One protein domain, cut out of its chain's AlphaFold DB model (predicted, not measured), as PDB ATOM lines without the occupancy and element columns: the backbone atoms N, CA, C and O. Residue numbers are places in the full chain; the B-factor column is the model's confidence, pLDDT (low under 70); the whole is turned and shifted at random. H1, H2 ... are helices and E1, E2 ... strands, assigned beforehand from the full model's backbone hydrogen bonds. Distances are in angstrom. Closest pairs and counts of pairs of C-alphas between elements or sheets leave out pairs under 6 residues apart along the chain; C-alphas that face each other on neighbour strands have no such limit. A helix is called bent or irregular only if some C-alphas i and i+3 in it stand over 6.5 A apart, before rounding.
ATOM      1  N   TYR A   3      29.507  16.290 -28.204       95.12
ATOM      2  CA  TYR A   3      28.154  16.529 -28.705       95.12
ATOM      3  C   TYR A   3      28.106  16.448 -30.236       95.12
ATOM      4  O   TYR A   3      29.078  16.781 -30.919       95.12
ATOM      5  N   TYR A   4      26.976  15.991 -30.766       93.88
ATOM      6  CA  TYR A   4      26.724  15.869 -32.197       93.88
ATOM      7  C   TYR A   4      25.323  16.374 -32.525       93.88
ATOM      8  O   TYR A   4      24.342  15.817 -32.032       93.88
ATOM      9  N   ASN A   5      25.251  17.355 -33.422       90.94
ATOM     10  CA  ASN A   5      24.036  17.674 -34.165       90.94
ATOM     11  C   ASN A   5      23.954  16.750 -35.381       90.94
ATOM     12  O   ASN A   5      24.907  16.641 -36.153       90.94
ATOM     13  N   LEU A   6      22.834  16.049 -35.516       87.94
ATOM     14  CA  LEU A   6      22.578  15.086 -36.578       87.94
ATOM     15  C   LEU A   6      21.453  15.604 -37.492       87.94
ATOM     16  O   LEU A   6      20.679  16.472 -37.091       87.94
ATOM     17  N   PRO A   7      21.332  15.078 -38.724       85.75
ATOM     18  CA  PRO A   7      20.201  15.397 -39.592       85.75
ATOM     19  C   PRO A   7      18.848  15.090 -38.931       85.75
ATOM     20  O   PRO A   7      18.770  14.257 -38.027       85.75
ATOM     21  N   LEU A   8      17.775  15.702 -39.449       84.25
ATOM     22  CA  LEU A   8      16.391  15.495 -38.987       84.25
ATOM     23  C   LEU A   8      16.175  15.879 -37.514       84.25
ATOM     24  O   LEU A   8      15.487  15.168 -36.781       84.25
ATOM     25  N   ASP A   9      16.813  16.967 -37.078       82.00
ATOM     26  CA  ASP A   9      16.732  17.506 -35.712       82.00
ATOM     27  C   ASP A   9      17.090  16.485 -34.617       82.00
ATOM     28  O   ASP A   9      16.692  16.597 -33.454       82.00
ATOM     29  N   CYS A  10      17.863  15.465 -34.991       90.94
ATOM     30  CA  CYS A  10      18.411  14.496 -34.065       90.94
ATOM     31  C   CYS A  10      19.724  15.016 -33.483       90.94
ATOM     32  O   CYS A  10      20.435  15.824 -34.075       90.94
ATOM     33  N   PHE A  11      20.089  14.508 -32.318       95.00
ATOM     34  CA  PHE A  11      21.346  14.852 -31.673       95.00
ATOM     35  C   PHE A  11      21.781  13.744 -30.723       95.00
ATOM     36  O   PHE A  11      21.058  12.775 -30.451       95.00
ATOM     37  N   GLY A  12      22.996  13.874 -30.215       96.00
ATOM     38  CA  GLY A  12      23.503  12.933 -29.241       96.00
ATOM     39  C   GLY A  12      24.875  13.274 -28.707       96.00
ATOM     40  O   GLY A  12      25.469  14.302 -29.024       96.00
ATOM     41  N   TRP A  13      25.381  12.355 -27.898       97.25
ATOM     42  CA  TRP A  13      26.698  12.438 -27.293       97.25
ATOM     43  C   TRP A  13      27.414  11.112 -27.479       97.25
ATOM     44  O   TRP A  13      26.820  10.056 -27.267       97.25
ATOM     45  N   ALA A  14      28.703  11.149 -27.801       96.25
ATOM     46  CA  ALA A  14      29.515   9.938 -27.833       96.25
ATOM     47  C   ALA A  14      30.930  10.150 -27.293       96.25
ATOM     48  O   ALA A  14      31.487  11.255 -27.324       96.25
ATOM     49  N   ASN A  15      31.509   9.058 -26.807       94.31
ATOM     50  CA  ASN A  15      32.943   8.873 -26.607       94.31
ATOM     51  C   ASN A  15      33.371   7.539 -27.246       94.31
ATOM     52  O   ASN A  15      32.643   6.982 -28.060       94.31
ATOM     53  N   GLN A  16      34.551   7.033 -26.892       93.00
ATOM     54  CA  GLN A  16      35.069   5.771 -27.429       93.00
ATOM     55  C   GLN A  16      34.299   4.530 -26.945       93.00
ATOM     56  O   GLN A  16      34.367   3.494 -27.596       93.00
ATOM     57  N   ASP A  17      33.549   4.622 -25.842       93.25
ATOM     58  CA  ASP A  17      32.866   3.481 -25.227       93.25
ATOM     59  C   ASP A  17      31.375   3.430 -25.570       93.25
ATOM     60  O   ASP A  17      30.844   2.380 -25.928       93.25
ATOM     61  N   ILE A  18      30.675   4.556 -25.421       96.69
ATOM     62  CA  ILE A  18      29.218   4.645 -25.506       96.69
ATOM     63  C   ILE A  18      28.808   5.844 -26.352       96.69
ATOM     64  O   ILE A  18      29.286   6.964 -26.163       96.69
ATOM     65  N   GLY A  19      27.836   5.595 -27.225       97.25
ATOM     66  CA  GLY A  19      27.081   6.609 -27.941       97.25
ATOM     67  C   GLY A  19      25.649   6.661 -27.425       97.25
ATOM     68  O   GLY A  19      25.035   5.626 -27.170       97.25
ATOM     69  N   ILE A  20      25.107   7.863 -27.268       97.56
ATOM     70  CA  ILE A  20      23.712   8.117 -26.911       97.56
ATOM     71  C   ILE A  20      23.146   9.018 -27.996       97.56
ATOM     72  O   ILE A  20      23.462  10.204 -28.029       97.56
ATOM     73  N   PHE A  21      22.339   8.455 -28.889       96.69
ATOM     74  CA  PHE A  21      21.855   9.141 -30.087       96.69
ATOM     75  C   PHE A  21      20.342   9.028 -30.216       96.69
ATOM     76  O   PHE A  21      19.745   8.005 -29.870       96.69
ATOM     77  N   GLY A  22      19.712  10.090 -30.702       94.56
ATOM     78  CA  GLY A  22      18.266  10.183 -30.836       94.56
ATOM     79  C   GLY A  22      17.839  11.635 -30.788       94.56
ATOM     80  O   GLY A  22      18.217  12.409 -31.656       94.56
ATOM     81  N   GLY A  23      17.053  11.994 -29.775       92.38
ATOM     82  CA  GLY A  23      16.417  13.311 -29.697       92.38
ATOM     83  C   GLY A  23      14.947  13.271 -30.101       92.38
ATOM     84  O   GLY A  23      14.265  14.290 -30.056       92.38
ATOM     85  N   TRP A  24      14.419  12.081 -30.406       93.62
ATOM     86  CA  TRP A  24      13.017  11.882 -30.756       93.62
ATOM     87  C   TRP A  24      12.111  12.315 -29.613       93.62
ATOM     88  O   TRP A  24      12.158  11.751 -28.515       93.62
ATOM     89  N   ARG A  25      11.256  13.297 -29.889       92.94
ATOM     90  CA  ARG A  25      10.270  13.799 -28.939       92.94
ATOM     91  C   ARG A  25       9.362  12.660 -28.468       92.94
ATOM     92  O   ARG A  25       8.727  11.974 -29.265       92.94
ATOM     93  N   HIS A  26       9.299  12.454 -27.158       93.81
ATOM     94  CA  HIS A  26       8.365  11.513 -26.555       93.81
ATOM     95  C   HIS A  26       6.940  12.094 -26.629       93.81
ATOM     96  O   HIS A  26       6.777  13.279 -26.344       93.81
ATOM     97  N   PRO A  27       5.899  11.300 -26.943       92.06
ATOM     98  CA  PRO A  27       4.511  11.771 -26.978       92.06
ATOM     99  C   PRO A  27       3.982  12.008 -25.554       92.06
ATOM    100  O   PRO A  27       3.289  11.179 -24.971       92.06
ATOM    101  N   THR A  28       4.389  13.113 -24.936       91.12
ATOM    102  CA  THR A  28       3.971  13.539 -23.595       91.12
ATOM    103  C   THR A  28       3.885  15.063 -23.526       91.12
ATOM    104  O   THR A  28       4.163  15.759 -24.504       91.12
ATOM    105  N   LEU A  29       3.474  15.595 -22.377       89.56
ATOM    106  CA  LEU A  29       3.508  17.028 -22.133       89.56
ATOM    107  C   LEU A  29       4.952  17.466 -21.866       89.56
ATOM    108  O   LEU A  29       5.665  16.844 -21.079       89.56
ATOM    109  N   HIS A  30       5.370  18.551 -22.509       92.88
ATOM    110  CA  HIS A  30       6.716  19.095 -22.364       92.88
ATOM    111  C   HIS A  30       6.685  20.370 -21.528       92.88
ATOM    112  O   HIS A  30       5.860  21.244 -21.805       92.88
ATOM    113  N   PRO A  31       7.572  20.508 -20.530       93.75
ATOM    114  CA  PRO A  31       7.742  21.776 -19.840       93.75
ATOM    115  C   PRO A  31       8.236  22.870 -20.805       93.75
ATOM    116  O   PRO A  31       8.984  22.561 -21.736       93.75
ATOM    117  N   PRO A  32       7.886  24.147 -20.582       92.06
ATOM    118  CA  PRO A  32       8.412  25.254 -21.378       92.06
ATOM    119  C   PRO A  32       9.949  25.257 -21.433       92.06
ATOM    120  O   PRO A  32      10.611  25.062 -20.413       92.06
ATOM    121  N   GLY A  33      10.510  25.462 -22.630       92.25
ATOM    122  CA  GLY A  33      11.962  25.487 -22.872       92.25
ATOM    123  C   GLY A  33      12.663  24.123 -22.801       92.25
ATOM    124  O   GLY A  33      13.893  24.063 -22.843       92.25
ATOM    125  N   LYS A  34      11.910  23.024 -22.669       95.12
ATOM    126  CA  LYS A  34      12.453  21.675 -22.476       95.12
ATOM    127  C   LYS A  34      11.715  20.655 -23.329       95.12
ATOM    128  O   LYS A  34      10.542  20.822 -23.648       95.12
ATOM    129  N   LEU A  35      12.378  19.550 -23.646       94.94
ATOM    130  CA  LEU A  35      11.792  18.405 -24.332       94.94
ATOM    131  C   LEU A  35      12.058  17.119 -23.563       94.94
ATOM    132  O   LEU A  35      13.110  16.922 -22.973       94.94
ATOM    133  N   VAL A  36      11.089  16.214 -23.605       96.62
ATOM    134  CA  VAL A  36      11.270  14.843 -23.138       96.62
ATOM    135  C   VAL A  36      11.614  14.045 -24.378       96.62
ATOM    136  O   VAL A  36      10.790  13.956 -25.289       96.62
ATOM    137  N   CYS A  37      12.821  13.500 -24.426       96.81
ATOM    138  CA  CYS A  37      13.370  12.864 -25.617       96.81
ATOM    139  C   CYS A  37      13.753  11.411 -25.339       96.81
ATOM    140  O   CYS A  37      14.216  11.067 -24.247       96.81
ATOM    141  N   ASN A  38      13.577  10.568 -26.355       97.31
ATOM    142  CA  ASN A  38      14.046   9.191 -26.383       97.31
ATOM    143  C   ASN A  38      15.369   9.101 -27.149       97.31
ATOM    144  O   ASN A  38      15.532   9.691 -28.222       97.31
ATOM    145  N   PHE A  39      16.285   8.294 -26.625       98.00
ATOM    146  CA  PHE A  39      17.577   8.012 -27.237       98.00
ATOM    147  C   PHE A  39      17.864   6.511 -27.201       98.00
ATOM    148  O   PHE A  39      17.458   5.797 -26.277       98.00
ATOM    149  N   GLY A  40      18.589   6.033 -28.206       97.94
ATOM    150  CA  GLY A  40      19.253   4.738 -28.181       97.94
ATOM    151  C   GLY A  40      20.631   4.854 -27.533       97.94
ATOM    152  O   GLY A  40      21.302   5.876 -27.666       97.94
ATOM    153  N   ILE A  41      21.048   3.800 -26.834       98.19
ATOM    154  CA  ILE A  41      22.406   3.650 -26.302       98.19
ATOM    155  C   ILE A  41      23.121   2.622 -27.171       98.19
ATOM    156  O   ILE A  41      22.604   1.517 -27.346       98.19
ATOM    157  N   PHE A  42      24.304   2.960 -27.667       97.56
ATOM    158  CA  PHE A  42      25.090   2.146 -28.589       97.56
ATOM    159  C   PHE A  42      26.485   1.876 -28.019       97.56
ATOM    160  O   PHE A  42      27.094   2.778 -27.437       97.56
ATOM    161  N   ASP A  43      26.996   0.654 -28.185       96.69
ATOM    162  CA  ASP A  43      28.397   0.343 -27.868       96.69
ATOM    163  C   ASP A  43      29.294   0.872 -28.996       96.69
ATOM    164  O   ASP A  43      29.354   0.307 -30.090       96.69
ATOM    165  N   THR A  44      29.967   1.995 -28.734       94.69
ATOM    166  CA  THR A  44      30.840   2.628 -29.732       94.69
ATOM    167  C   THR A  44      32.130   1.844 -29.910       94.69
ATOM    168  O   THR A  44      32.637   1.758 -31.026       94.69
ATOM    169  N   LYS A  45      32.623   1.202 -28.850       91.88
ATOM    170  CA  LYS A  45      33.823   0.370 -28.916       91.88
ATOM    171  C   LYS A  45      33.594  -0.832 -29.831       91.88
ATOM    172  O   LYS A  45      34.378  -1.061 -30.745       91.88
ATOM    173  N   SER A  46      32.476  -1.532 -29.654       92.81
ATOM    174  CA  SER A  46      32.092  -2.656 -30.514       92.81
ATOM    175  C   SER A  46      31.938  -2.224 -31.973       92.81
ATOM    176  O   SER A  46      32.410  -2.930 -32.867       92.81
ATOM    177  N   LYS A  47      31.364  -1.039 -32.229       92.69
ATOM    178  CA  LYS A  47      31.298  -0.473 -33.581       92.69
ATOM    179  C   LYS A  47      32.686  -0.221 -34.169       92.69
ATOM    180  O   LYS A  47      32.912  -0.550 -35.327       92.69
ATOM    181  N   LEU A  48      33.612   0.347 -33.397       91.44
ATOM    182  CA  LEU A  48      34.983   0.599 -33.853       91.44
ATOM    183  C   LEU A  48      35.739  -0.700 -34.167       91.44
ATOM    184  O   LEU A  48      36.522  -0.734 -35.108       91.44
ATOM    185  N   GLU A  49      35.490  -1.763 -33.402       93.31
ATOM    186  CA  GLU A  49      36.157  -3.060 -33.565       93.31
ATOM    187  C   GLU A  49      35.568  -3.905 -34.704       93.31
ATOM    188  O   GLU A  49      36.300  -4.613 -35.391       93.31
ATOM    189  N   THR A  50      34.248  -3.855 -34.902       93.75
ATOM    190  CA  THR A  50      33.530  -4.779 -35.805       93.75
ATOM    191  C   THR A  50      32.907  -4.102 -37.022       93.75
ATOM    192  O   THR A  50      32.503  -4.778 -37.963       93.75
ATOM    193  N   GLY A  51      32.785  -2.774 -37.006       92.19
ATOM    194  CA  GLY A  51      32.033  -1.996 -37.990       92.19
ATOM    195  C   GLY A  51      30.509  -2.059 -37.824       92.19
ATOM    196  O   GLY A  51      29.802  -1.380 -38.565       92.19
ATOM    197  N   ILE A  52      29.985  -2.840 -36.872       91.75
ATOM    198  CA  ILE A  52      28.545  -3.077 -36.709       91.75
ATOM    199  C   ILE A  52      27.996  -2.251 -35.545       91.75
ATOM    200  O   ILE A  52      28.528  -2.267 -34.436       91.75
ATOM    201  N   ASP A  53      26.890  -1.547 -35.787       91.50
ATOM    202  CA  ASP A  53      26.155  -0.842 -34.740       91.50
ATOM    203  C   ASP A  53      25.457  -1.826 -33.793       91.50
ATOM    204  O   ASP A  53      24.531  -2.542 -34.179       91.50
ATOM    205  N   LEU A  54      25.857  -1.815 -32.520       95.69
ATOM    206  CA  LEU A  54      25.199  -2.577 -31.462       95.69
ATOM    207  C   LEU A  54      24.420  -1.641 -30.538       95.69
ATOM    208  O   LEU A  54      25.000  -0.966 -29.682       95.69
ATOM    209  N   GLN A  55      23.091  -1.632 -30.661       97.19
ATOM    210  CA  GLN A  55      22.229  -0.953 -29.697       97.19
ATOM    211  C   GLN A  55      22.096  -1.798 -28.423       97.19
ATOM    212  O   GLN A  55      21.555  -2.902 -28.437       97.19
ATOM    213  N   VAL A  56      22.544  -1.252 -27.296       97.69
ATOM    214  CA  VAL A  56      22.594  -1.953 -26.003       97.69
ATOM    215  C   VAL A  56      21.444  -1.583 -25.074       97.69
ATOM    216  O   VAL A  56      21.175  -2.279 -24.092       97.69
ATOM    217  N   GLY A  57      20.751  -0.486 -25.371       97.75
ATOM    218  CA  GLY A  57      19.642  -0.023 -24.558       97.75
ATOM    219  C   GLY A  57      18.952   1.214 -25.107       97.75
ATOM    220  O   GLY A  57      19.178   1.653 -26.239       97.75
ATOM    221  N   LYS A  58      18.083   1.765 -24.268       97.94
ATOM    222  CA  LYS A  58      17.319   2.983 -24.507       97.94
ATOM    223  C   LYS A  58      17.333   3.840 -23.253       97.94
ATOM    224  O   LYS A  58      17.415   3.333 -22.132       97.94
ATOM    225  N   VAL A  59      17.234   5.141 -23.457       97.44
ATOM    226  CA  VAL A  59      17.163   6.112 -22.374       97.44
ATOM    227  C   VAL A  59      16.168   7.208 -22.718       97.44
ATOM    228  O   VAL A  59      16.068   7.634 -23.869       97.44
ATOM    229  N   ARG A  60      15.424   7.657 -21.710       97.62
ATOM    230  CA  ARG A  60      14.533   8.812 -21.793       97.62
ATOM    231  C   ARG A  60      15.045   9.906 -20.880       97.62
ATOM    232  O   ARG A  60      15.311   9.655 -19.703       97.62
ATOM    233  N   MET A  61      15.173  11.109 -21.423       97.44
ATOM    234  CA  MET A  61      15.751  12.248 -20.716       97.44
ATOM    235  C   MET A  61      14.903  13.499 -20.903       97.44
ATOM    236  O   MET A  61      14.267  13.672 -21.943       97.44
ATOM    237  N   LEU A  62      14.910  14.363 -19.890       97.19
ATOM    238  CA  LEU A  62      14.484  15.749 -20.020       97.19
ATOM    239  C   LEU A  62      15.685  16.561 -20.502       97.19
ATOM    240  O   LEU A  62      16.734  16.572 -19.854       97.19
ATOM    241  N   ILE A  63      15.514  17.201 -21.646       96.69
ATOM    242  CA  ILE A  63      16.521  17.979 -22.346       96.69
ATOM    243  C   ILE A  63      16.107  19.442 -22.314       96.69
ATOM    244  O   ILE A  63      14.994  19.776 -22.717       96.69
ATOM    245  N   LYS A  64      17.000  20.312 -21.861       95.56
ATOM    246  CA  LYS A  64      16.843  21.758 -21.987       95.56
ATOM    247  C   LYS A  64      17.350  22.180 -23.363       95.56
ATOM    248  O   LYS A  64      18.445  21.788 -23.773       95.56
ATOM    249  N   LEU A  65      16.518  22.930 -24.078       91.56
ATOM    250  CA  LEU A  65      16.865  23.449 -25.396       91.56
ATOM    251  C   LEU A  65      17.841  24.626 -25.260       91.56
ATOM    252  O   LEU A  65      17.749  25.371 -24.276       91.56
ATOM    253  N   PRO A  66      18.763  24.802 -26.218       91.12
ATOM    254  CA  PRO A  66      19.642  25.959 -26.232       91.12
ATOM    255  C   PRO A  66      18.832  27.252 -26.395       91.12
ATOM    256  O   PRO A  66      17.789  27.271 -27.048       91.12
ATOM    257  N   THR A  67      19.315  28.334 -25.790       87.31
ATOM    258  CA  THR A  67      18.731  29.679 -25.933       87.31
ATOM    259  C   THR A  67      19.297  30.449 -27.123       87.31
ATOM    260  O   THR A  67      18.711  31.445 -27.531       87.31
ATOM    261  N   GLU A  68      20.433  30.002 -27.652       88.12
ATOM    262  CA  GLU A  68      21.141  30.608 -28.777       88.12
ATOM    263  C   GLU A  68      21.126  29.656 -29.976       88.12
ATOM    264  O   GLU A  68      21.197  28.431 -29.813       88.12
ATOM    265  N   ASP A  69      21.060  30.219 -31.182       77.44
ATOM    266  CA  ASP A  69      21.103  29.442 -32.417       77.44
ATOM    267  C   ASP A  69      22.428  28.679 -32.533       77.44
ATOM    268  O   ASP A  69      23.517  29.238 -32.409       77.44
ATOM    269  N   GLY A  70      22.330  27.370 -32.770       76.81
ATOM    270  CA  GLY A  70      23.490  26.478 -32.836       76.81
ATOM    271  C   GLY A  70      24.054  26.053 -31.477       76.81
ATOM    272  O   GLY A  70      25.044  25.321 -31.447       76.81
ATOM    273  N   GLY A  71      23.433  26.460 -30.364       85.62
ATOM    274  CA  GLY A  71      23.806  26.000 -29.030       85.62
ATOM    275  C   GLY A  71      23.580  24.496 -28.823       85.62
ATOM    276  O   GLY A  71      22.833  23.837 -29.547       85.62
ATOM    277  N   GLU A  72      24.226  23.938 -27.802       92.19
ATOM    278  CA  GLU A  72      24.085  22.520 -27.465       92.19
ATOM    279  C   GLU A  72      22.883  22.276 -26.547       92.19
ATOM    280  O   GLU A  72      22.684  22.982 -25.557       92.19
ATOM    281  N   CYS A  73      22.139  21.207 -26.818       92.44
ATOM    282  CA  CYS A  73      21.141  20.687 -25.889       92.44
ATOM    283  C   CYS A  73      21.781  20.219 -24.569       92.44
ATOM    284  O   CYS A  73      22.830  19.571 -24.566       92.44
ATOM    285  N   GLU A  74      21.098  20.450 -23.446       94.88
ATOM    286  CA  GLU A  74      21.597  20.088 -22.114       94.88
ATOM    287  C   GLU A  74      20.742  18.997 -21.468       94.88
ATOM    288  O   GLU A  74      19.512  19.043 -21.497       94.88
ATOM    289  N   ILE A  75      21.392  18.011 -20.847       96.31
ATOM    290  CA  ILE A  75      20.707  16.966 -20.082       96.31
ATOM    291  C   ILE A  75      20.347  17.533 -18.707       96.31
ATOM    292  O   ILE A  75      21.232  17.889 -17.933       96.31
ATOM    293  N   GLU A  76      19.056  17.584 -18.386       95.69
ATOM    294  CA  GLU A  76      18.577  18.059 -17.083       95.69
ATOM    295  C   GLU A  76      18.138  16.908 -16.177       95.69
ATOM    296  O   GLU A  76      18.360  16.915 -14.964       95.69
ATOM    297  N   SER A  77      17.478  15.899 -16.742       96.56
ATOM    298  CA  SER A  77      17.004  14.763 -15.954       96.56
ATOM    299  C   SER A  77      17.053  13.462 -16.730       96.56
ATOM    300  O   SER A  77      16.739  13.409 -17.918       96.56
ATOM    301  N   LEU A  78      17.374  12.389 -16.017       97.00
ATOM    302  CA  LEU A  78      17.233  11.019 -16.470       97.00
ATOM    303  C   LEU A  78      15.896  10.470 -15.974       97.00
ATOM    304  O   LEU A  78      15.692  10.318 -14.771       97.00
ATOM    305  N   ILE A  79      14.991  10.168 -16.899       95.00
ATOM    306  CA  ILE A  79      13.640   9.689 -16.574       95.00
ATOM    307  C   ILE A  79      13.607   8.164 -16.576       95.00
ATOM    308  O   ILE A  79      13.060   7.540 -15.675       95.00
ATOM    309  N   GLU A  80      14.197   7.549 -17.596       95.06
ATOM    310  CA  GLU A  80      14.187   6.099 -17.749       95.06
ATOM    311  C   GLU A  80      15.495   5.626 -18.367       95.06
ATOM    312  O   GLU A  80      15.982   6.220 -19.325       95.06
ATOM    313  N   LEU A  81      16.042   4.532 -17.841       96.31
ATOM    314  CA  LEU A  81      17.193   3.835 -18.401       96.31
ATOM    315  C   LEU A  81      16.875   2.343 -18.488       96.31
ATOM    316  O   LEU A  81      16.679   1.680 -17.465       96.31
ATOM    317  N   GLU A  82      16.889   1.804 -19.702       96.25
ATOM    318  CA  GLU A  82      16.704   0.382 -19.946       96.25
ATOM    319  C   GLU A  82      17.855  -0.192 -20.774       96.25
ATOM    320  O   GLU A  82      18.128   0.240 -21.888       96.25
ATOM    321  N   ILE A  83      18.504  -1.226 -20.234       96.88
ATOM    322  CA  ILE A  83      19.455  -2.061 -20.972       96.88
ATOM    323  C   ILE A  83      18.722  -3.300 -21.484       96.88
ATOM    324  O   ILE A  83      17.977  -3.941 -20.720       96.88
ATOM    325  N   ASN A  84      18.970  -3.652 -22.748       96.81
ATOM    326  CA  ASN A  84      18.415  -4.834 -23.407       96.81
ATOM    327  C   ASN A  84      18.652  -6.075 -22.546       96.81
ATOM    328  O   ASN A  84      19.751  -6.269 -22.026       96.81
ATOM    329  N   LYS A  85      17.614  -6.901 -22.357       94.88
ATOM    330  CA  LYS A  85      17.611  -8.006 -21.377       94.88
ATOM    331  C   LYS A  85      18.824  -8.929 -21.513       94.88
ATOM    332  O   LYS A  85      19.445  -9.238 -20.501       94.88
ATOM    333  N   GLU A  86      19.169  -9.281 -22.744       95.62
ATOM    334  CA  GLU A  86      20.279 -10.173 -23.110       95.62
ATOM    335  C   GLU A  86      21.659  -9.571 -22.819       95.62
ATOM    336  O   GLU A  86      22.621 -10.287 -22.573       95.62
ATOM    337  N   LEU A  87      21.754  -8.241 -22.772       95.00
ATOM    338  CA  LEU A  87      22.999  -7.509 -22.549       95.00
ATOM    339  C   LEU A  87      23.142  -7.022 -21.100       95.00
ATOM    340  O   LEU A  87      24.132  -6.379 -20.739       95.00
ATOM    341  N   ARG A  88      22.176  -7.324 -20.225       91.75
ATOM    342  CA  ARG A  88      22.258  -6.970 -18.800       91.75
ATOM    343  C   ARG A  88      23.435  -7.682 -18.134       91.75
ATOM    344  O   ARG A  88      23.869  -8.741 -18.557       91.75
ATOM    345  N   LYS A  89      23.930  -7.092 -17.041       89.56
ATOM    346  CA  LYS A  89      25.102  -7.552 -16.266       89.56
ATOM    347  C   LYS A  89      26.464  -7.446 -16.980       89.56
ATOM    348  O   LYS A  89      27.471  -7.600 -16.307       89.56
ATOM    349  N   ASN A  90      26.521  -7.008 -18.241       92.81
ATOM    350  CA  ASN A  90      27.775  -6.726 -18.971       92.81
ATOM    351  C   ASN A  90      28.323  -5.295 -18.757       92.81
ATOM    352  O   ASN A  90      28.999  -4.720 -19.609       92.81
ATOM    353  N   GLY A  91      27.958  -4.643 -17.650       94.62
ATOM    354  CA  GLY A  91      28.438  -3.293 -17.317       94.62
ATOM    355  C   GLY A  91      27.844  -2.131 -18.132       94.62
ATOM    356  O   GLY A  91      28.079  -0.983 -17.762       94.62
ATOM    357  N   TYR A  92      27.028  -2.380 -19.167       96.00
ATOM    358  CA  TYR A  92      26.425  -1.327 -20.007       96.00
ATOM    359  C   TYR A  92      25.657  -0.263 -19.227       96.00
ATOM    360  O   TYR A  92      25.792   0.916 -19.521       96.00
ATOM    361  N   GLY A  93      24.907  -0.651 -18.190       95.25
ATOM    362  CA  GLY A  93      24.190   0.318 -17.356       95.25
ATOM    363  C   GLY A  93      25.130   1.312 -16.668       95.25
ATOM    364  O   GLY A  93      24.855   2.505 -16.655       95.25
ATOM    365  N   ARG A  94      26.275   0.841 -16.152       96.12
ATOM    366  CA  ARG A  94      27.282   1.711 -15.523       96.12
ATOM    367  C   ARG A  94      27.947   2.617 -16.558       96.12
ATOM    368  O   ARG A  94      28.086   3.807 -16.302       96.12
ATOM    369  N   ARG A  95      28.322   2.068 -17.720       95.94
ATOM    370  CA  ARG A  95      28.927   2.844 -18.815       95.94
ATOM    371  C   ARG A  95      27.974   3.920 -19.343       95.94
ATOM    372  O   ARG A  95      28.397   5.051 -19.529       95.94
ATOM    373  N   ALA A  96      26.690   3.599 -19.502       96.62
ATOM    374  CA  ALA A  96      25.671   4.554 -19.929       96.62
ATOM    375  C   ALA A  96      25.500   5.703 -18.925       96.62
ATOM    376  O   ALA A  96      25.511   6.860 -19.328       96.62
ATOM    377  N   VAL A  97      25.406   5.408 -17.621       96.38
ATOM    378  CA  VAL A  97      25.306   6.454 -16.585       96.38
ATOM    379  C   VAL A  97      26.562   7.324 -16.550       96.38
ATOM    380  O   VAL A  97      26.447   8.544 -16.497       96.38
ATOM    381  N   ALA A  98      27.753   6.730 -16.657       95.44
ATOM    382  CA  ALA A  98      29.002   7.487 -16.735       95.44
ATOM    383  C   ALA A  98      29.059   8.389 -17.982       95.44
ATOM    384  O   ALA A  98      29.478   9.540 -17.889       95.44
ATOM    385  N   ALA A  99      28.588   7.900 -19.131       95.94
ATOM    386  CA  ALA A  99      28.499   8.680 -20.361       95.94
ATOM    387  C   ALA A  99      27.513   9.853 -20.224       95.94
ATOM    388  O   ALA A  99      27.849  10.970 -20.603       95.94
ATOM    389  N   ILE A 100      26.338   9.631 -19.622       96.00
ATOM    390  CA  ILE A 100      25.365  10.694 -19.319       96.00
ATOM    391  C   ILE A 100      25.989  11.732 -18.386       96.00
ATOM    392  O   ILE A 100      25.915  12.924 -18.663       96.00
ATOM    393  N   HIS A 101      26.671  11.293 -17.326       95.06
ATOM    394  CA  HIS A 101      27.340  12.197 -16.395       95.06
ATOM    395  C   HIS A 101      28.415  13.047 -17.082       95.06
ATOM    396  O   HIS A 101      28.530  14.246 -16.846       95.06
ATOM    397  N   ALA A 102      29.202  12.434 -17.965       94.62
ATOM    398  CA  ALA A 102      30.247  13.110 -18.721       94.62
ATOM    399  C   ALA A 102      29.711  14.000 -19.859       94.62
ATOM    400  O   ALA A 102      30.481  14.777 -20.426       94.62
ATOM    401  N   ALA A 103      28.440  13.851 -20.240       94.88
ATOM    402  CA  ALA A 103      27.748  14.691 -21.218       94.88
ATOM    403  C   ALA A 103      26.986  15.851 -20.564       94.88
ATOM    404  O   ALA A 103      26.851  16.910 -21.169       94.88
ATOM    405  N   ALA A 104      26.489  15.659 -19.343       94.12
ATOM    406  CA  ALA A 104      25.797  16.699 -18.603       94.12
ATOM    407  C   ALA A 104      26.749  17.848 -18.237       94.12
ATOM    408  O   ALA A 104      27.910  17.617 -17.893       94.12
ATOM    409  N   LYS A 105      26.238  19.081 -18.293       91.62
ATOM    410  CA  LYS A 105      26.946  20.304 -17.866       91.62
ATOM    411  C   LYS A 105      26.684  20.665 -16.402       91.62
ATOM    412  O   LYS A 105      27.365  21.504 -15.839       91.62
ATOM    413  N   GLN A 106      25.696  20.018 -15.798       92.31
ATOM    414  CA  GLN A 106      25.205  20.270 -14.449       92.31
ATOM    415  C   GLN A 106      24.783  18.947 -13.806       92.31
ATOM    416  O   GLN A 106      24.814  17.895 -14.457       92.31
ATOM    417  N   ASP A 107      24.356  19.010 -12.548       94.94
ATOM    418  CA  ASP A 107      23.759  17.876 -11.851       94.94
ATOM    419  C   ASP A 107      22.574  17.300 -12.632       94.94
ATOM    420  O   ASP A 107      21.711  18.028 -13.125       94.94
ATOM    421  N   VAL A 108      22.500  15.972 -12.699       95.44
ATOM    422  CA  VAL A 108      21.401  15.281 -13.381       95.44
ATOM    423  C   VAL A 108      20.455  14.693 -12.350       95.44
ATOM    424  O   VAL A 108      20.834  13.820 -11.561       95.44
ATOM    425  N   LYS A 109      19.188  15.114 -12.394       95.88
ATOM    426  CA  LYS A 109      18.137  14.508 -11.571       95.88
ATOM    427  C   LYS A 109      17.753  13.143 -12.136       95.88
ATOM    428  O   LYS A 109      17.388  13.032 -13.303       95.88
ATOM    429  N   ILE A 110      17.773  12.110 -11.305       95.31
ATOM    430  CA  ILE A 110      17.254  10.784 -11.638       95.31
ATOM    431  C   ILE A 110      15.824  10.687 -11.113       95.31
ATOM    432  O   ILE A 110      15.579  10.814  -9.910       95.31
ATOM    433  N   VAL A 111      14.874  10.489 -12.019       92.88
ATOM    434  CA  VAL A 111      13.438  10.507 -11.725       92.88
ATOM    435  C   VAL A 111      12.904   9.074 -11.615       92.88
ATOM    436  O   VAL A 111      13.442   8.159 -12.233       92.88
ATOM    437  N   ASP A 112      11.869   8.871 -10.797       85.75
ATOM    438  CA  ASP A 112      11.105   7.619 -10.679       85.75
ATOM    439  C   ASP A 112      11.937   6.339 -10.515       85.75
ATOM    440  O   ASP A 112      11.688   5.289 -11.121       85.75
ATOM    441  N   ILE A 113      12.926   6.396  -9.625       89.31
ATOM    442  CA  ILE A 113      13.735   5.244  -9.259       89.31
ATOM    443  C   ILE A 113      12.832   4.151  -8.671       89.31
ATOM    444  O   ILE A 113      12.229   4.280  -7.609       89.31
ATOM    445  N   LYS A 114      12.796   2.987  -9.321       88.75
ATOM    446  CA  LYS A 114      12.150   1.803  -8.739       88.75
ATOM    447  C   LYS A 114      12.884   1.403  -7.454       88.75
ATOM    448  O   LYS A 114      14.103   1.236  -7.479       88.75
ATOM    449  N   LYS A 115      12.155   1.141  -6.361       88.50
ATOM    450  CA  LYS A 115      12.730   0.741  -5.055       88.50
ATOM    451  C   LYS A 115      13.727  -0.423  -5.169       88.50
ATOM    452  O   LYS A 115      14.803  -0.383  -4.583       88.50
ATOM    453  N   SER A 116      13.424  -1.417  -6.008       89.75
ATOM    454  CA  SER A 116      14.301  -2.570  -6.282       89.75
ATOM    455  C   SER A 116      15.603  -2.230  -7.023       89.75
ATOM    456  O   SER A 116      16.490  -3.074  -7.134       89.75
ATOM    457  N   LYS A 117      15.734  -1.012  -7.556       90.81
ATOM    458  CA  LYS A 117      16.896  -0.520  -8.307       90.81
ATOM    459  C   LYS A 117      17.720   0.509  -7.538       90.81
ATOM    460  O   LYS A 117      18.792   0.867  -8.014       90.81
ATOM    461  N   VAL A 118      17.296   0.916  -6.341       91.50
ATOM    462  CA  VAL A 118      18.060   1.830  -5.473       91.50
ATOM    463  C   VAL A 118      19.519   1.382  -5.272       91.50
ATOM    464  O   VAL A 118      20.402   2.222  -5.439       91.50
ATOM    465  N   PRO A 119      19.835   0.092  -5.012       93.44
ATOM    466  CA  PRO A 119      21.229  -0.335  -4.859       93.44
ATOM    467  C   PRO A 119      22.083  -0.108  -6.111       93.44
ATOM    468  O   PRO A 119      23.261   0.219  -6.006       93.44
ATOM    469  N   PHE A 120      21.494  -0.261  -7.302       93.62
ATOM    470  CA  PHE A 120      22.190   0.016  -8.556       93.62
ATOM    471  C   PHE A 120      22.512   1.506  -8.682       93.62
ATOM    472  O   PHE A 120      23.657   1.841  -8.961       93.62
ATOM    473  N   TRP A 121      21.533   2.380  -8.430       95.06
ATOM    474  CA  TRP A 121      21.713   3.829  -8.539       95.06
ATOM    475  C   TRP A 121      22.756   4.362  -7.554       95.06
ATOM    476  O   TRP A 121      23.666   5.072  -7.972       95.06
ATOM    477  N   LYS A 122      22.727   3.914  -6.292       93.94
ATOM    478  CA  LYS A 122      23.786   4.241  -5.321       93.94
ATOM    479  C   LYS A 122      25.169   3.798  -5.806       93.94
ATOM    480  O   LYS A 122      26.130   4.549  -5.719       93.94
ATOM    481  N   LYS A 123      25.274   2.589  -6.372       94.00
ATOM    482  CA  LYS A 123      26.545   2.045  -6.879       94.00
ATOM    483  C   LYS A 123      27.132   2.857  -8.040       94.00
ATOM    484  O   LYS A 123      28.343   2.822  -8.239       94.00
ATOM    485  N   VAL A 124      26.301   3.536  -8.827       93.88
ATOM    486  CA  VAL A 124      26.751   4.383  -9.945       93.88
ATOM    487  C   VAL A 124      26.886   5.861  -9.561       93.88
ATOM    488  O   VAL A 124      27.059   6.683 -10.453       93.88
ATOM    489  N   GLY A 125      26.849   6.184  -8.263       92.25
ATOM    490  CA  GLY A 125      27.109   7.533  -7.753       92.25
ATOM    491  C   GLY A 125      25.876   8.429  -7.643       92.25
ATOM    492  O   GLY A 125      26.024   9.641  -7.597       92.25
ATOM    493  N   VAL A 126      24.662   7.866  -7.631       93.12
ATOM    494  CA  VAL A 126      23.457   8.656  -7.340       93.12
ATOM    495  C   VAL A 126      23.319   8.859  -5.835       93.12
ATOM    496  O   VAL A 126      23.228   7.891  -5.071       93.12
ATOM    497  N   GLU A 127      23.244  10.121  -5.444       92.31
ATOM    498  CA  GLU A 127      23.161  10.612  -4.073       92.31
ATOM    499  C   GLU A 127      21.763  11.161  -3.754       92.31
ATOM    500  O   GLU A 127      20.866  11.149  -4.605       92.31
ATOM    501  N   ASP A 128      21.569  11.597  -2.503       86.00
ATOM    502  CA  ASP A 128      20.349  12.254  -2.010       86.00
ATOM    503  C   ASP A 128      19.057  11.539  -2.411       86.00
ATOM    504  O   ASP A 128      18.104  12.142  -2.903       86.00
ATOM    505  N   ILE A 129      19.037  10.215  -2.226       86.69
ATOM    506  CA  ILE A 129      17.888   9.409  -2.622       86.69
ATOM    507  C   ILE A 129      16.711   9.696  -1.686       86.69
ATOM    508  O   ILE A 129      16.645   9.171  -0.572       86.69
ATOM    509  N   GLN A 130      15.775  10.513  -2.160       85.00
ATOM    510  CA  GLN A 130      14.582  10.948  -1.440       85.00
ATOM    511  C   GLN A 130      13.358  10.171  -1.918       85.00
ATOM    512  O   GLN A 130      13.252   9.808  -3.088       85.00
ATOM    513  N   THR A 131      12.430   9.898  -1.000       81.31
ATOM    514  CA  THR A 131      11.132   9.289  -1.317       81.31
ATOM    515  C   THR A 131      10.043  10.329  -1.101       81.31
ATOM    516  O   THR A 131       9.743  10.680   0.037       81.31
ATOM    517  N   GLU A 132       9.440  10.810  -2.182       79.19
ATOM    518  CA  GLU A 132       8.315  11.741  -2.150       79.19
ATOM    519  C   GLU A 132       7.034  11.005  -2.535       79.19
ATOM    520  O   GLU A 132       6.847  10.602  -3.685       79.19
ATOM    521  N   ARG A 133       6.127  10.834  -1.565       78.50
ATOM    522  CA  ARG A 133       4.860  10.090  -1.701       78.50
ATOM    523  C   ARG A 133       5.087   8.633  -2.146       78.50
ATOM    524  O   ARG A 133       5.174   7.743  -1.309       78.50
ATOM    525  N   SER A 134       5.212   8.403  -3.451       73.50
ATOM    526  CA  SER A 134       5.408   7.110  -4.122       73.50
ATOM    527  C   SER A 134       6.590   7.099  -5.099       73.50
ATOM    528  O   SER A 134       6.886   6.060  -5.688       73.50
ATOM    529  N   HIS A 135       7.261   8.237  -5.276       82.00
ATOM    530  CA  HIS A 135       8.343   8.418  -6.230       82.00
ATOM    531  C   HIS A 135       9.668   8.515  -5.489       82.00
ATOM    532  O   HIS A 135       9.779   9.181  -4.462       82.00
ATOM    533  N   ILE A 136      10.676   7.807  -5.992       87.88
ATOM    534  CA  ILE A 136      12.032   7.899  -5.464       87.88
ATOM    535  C   ILE A 136      12.855   8.682  -6.477       87.88
ATOM    536  O   ILE A 136      12.864   8.352  -7.663       87.88
ATOM    537  N   HIS A 137      13.557   9.702  -6.012       92.62
ATOM    538  CA  HIS A 137      14.432  10.525  -6.836       92.62
ATOM    539  C   HIS A 137      15.829  10.543  -6.240       92.62
ATOM    540  O   HIS A 137      15.990  10.270  -5.056       92.62
ATOM    541  N   GLY A 138      16.828  10.858  -7.052       93.81
ATOM    542  CA  GLY A 138      18.194  11.080  -6.587       93.81
ATOM    543  C   GLY A 138      18.955  11.967  -7.560       93.81
ATOM    544  O   GLY A 138      18.420  12.347  -8.604       93.81
ATOM    545  N   TRP A 139      20.198  12.284  -7.226       94.81
ATOM    546  CA  TRP A 139      21.017  13.216  -7.995       94.81
ATOM    547  C   TRP A 139      22.356  12.604  -8.370       94.81
ATOM    548  O   TRP A 139      23.024  12.000  -7.538       94.81
ATOM    549  N   LEU A 140      22.743  12.766  -9.629       93.94
ATOM    550  CA  LEU A 140      24.102  12.513 -10.088       93.94
ATOM    551  C   LEU A 140      24.830  13.856 -10.110       93.94
ATOM    552  O   LEU A 140      24.558  14.683 -10.983       93.94
ATOM    553  N   ARG A 141      25.672  14.084  -9.100       93.00
ATOM    554  CA  ARG A 141      26.320  15.374  -8.845       93.00
ATOM    555  C   ARG A 141      27.532  15.571  -9.745       93.00
ATOM    556  O   ARG A 141      28.396  14.696  -9.809       93.00
TER     557      ARG A 141
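Overview. This is residues 3 to 141 of the 152 residues of an uncharacterized protein of Rhizobium sp. MHM7A (UniProt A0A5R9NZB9). One strongly twisted sheet of nine strands curls round helix H2, with E1 to E6 forming the trough that holds it. Beyond E6 the sheet runs on as a small wing of E7, E9 and E8, with H3 over E9 and E8, while short H1 stands beside the sheet where E4 ends. The printed part has 139 residues, with three named helices and nine named strands in the order E1 E2 E3 E4 H1 E5 E6 H2 E7 H3 E8 E9; the class is mixed, helices and strands. The sheet's order is E1 E2 E3 E4 E5 E6 E7 E9 E8, mixed, and the whole is compact, with a radius of gyration of the C-alphas of 14.9 A and spans of 44 by 38 by 26 A.

Arrangement. E1, residues 3 to 5, E2, residues 11 to 14, E3, residues 18 to 25, and E4, residues 34 to 43, form a meander, each strand the antiparallel neighbour of the one before, with N 4 and O 12 at 2.9 A, N 20 and O 13 at 2.8 A, and N 40 and O 21 at 2.8 A. E5, residues 54 to 64, is antiparallel to E4, with N 39 and O 59 at 2.8 A. E6, residues 74 to 83, forms a hairpin with E5, with N 60 and O 80 at 2.8 A. E7, residues 108 to 110, is parallel to E6, with N 78 and O 109 at 2.8 A. E9, residues 135 to 140, is antiparallel to E7, with N 110 and O 138 at 2.8 A, and forms a hairpin with edge strand E8, residues 126 to 132, with N 137 and O 130 at 2.9 A. The sheet curls round H2, residues 92 to 103; the closest C-alphas of H2 and E6 are those of Gly 93 and Ile 83, 6.4 A apart. E6, H2 and E7 form a strand-helix-strand unit, two parallel neighbour strands with a helix between, its crossover right-handed. H3, residues 115 to 123, lies over E9 and E8 at a height over the sheet of 9.6 A, and runs along the strands, at 9 degrees to E9 on the local plane. E7, H3 and E8 form a split unit, with E9 between its two strands, its crossover right-handed. H2 and H3 give two layers, helices on one face of the sheet, and are near each other, with 6 pairs of C-alphas within 10 A. H1, residues 44 to 50, is on the sheet and at the sheet's level, with a height over the sheet of 3.1 A from a local plane of just 6 C-alphas. Every O i to N i+4 pair is within hydrogen-bond range in H1 and H2; in H3, 3 of 5 are.

Along the chain. E1 begins at C-alpha 3 (28.154, 16.529, -28.705), and E9 ends at C-alpha 140 (24.102, 12.513, -10.088). E5 is 27.4 A long and bends by 66 degrees at residue 57; E4 is 27.2 A, and E6, 22.3 A, bends by 79 degrees at residue 77. H2 is 16.1 A long; H3, 14.0 A, is irregular, C-alphas 116 and 119 being 7.4 A apart.

Size, cuts and confidence. The two C-alphas farthest apart, those of Thr 50 and Arg 133, are 47.0 A apart. The printed part has no cut and no long link. Its mean pLDDT is 92.9, and no printed residue is under 70.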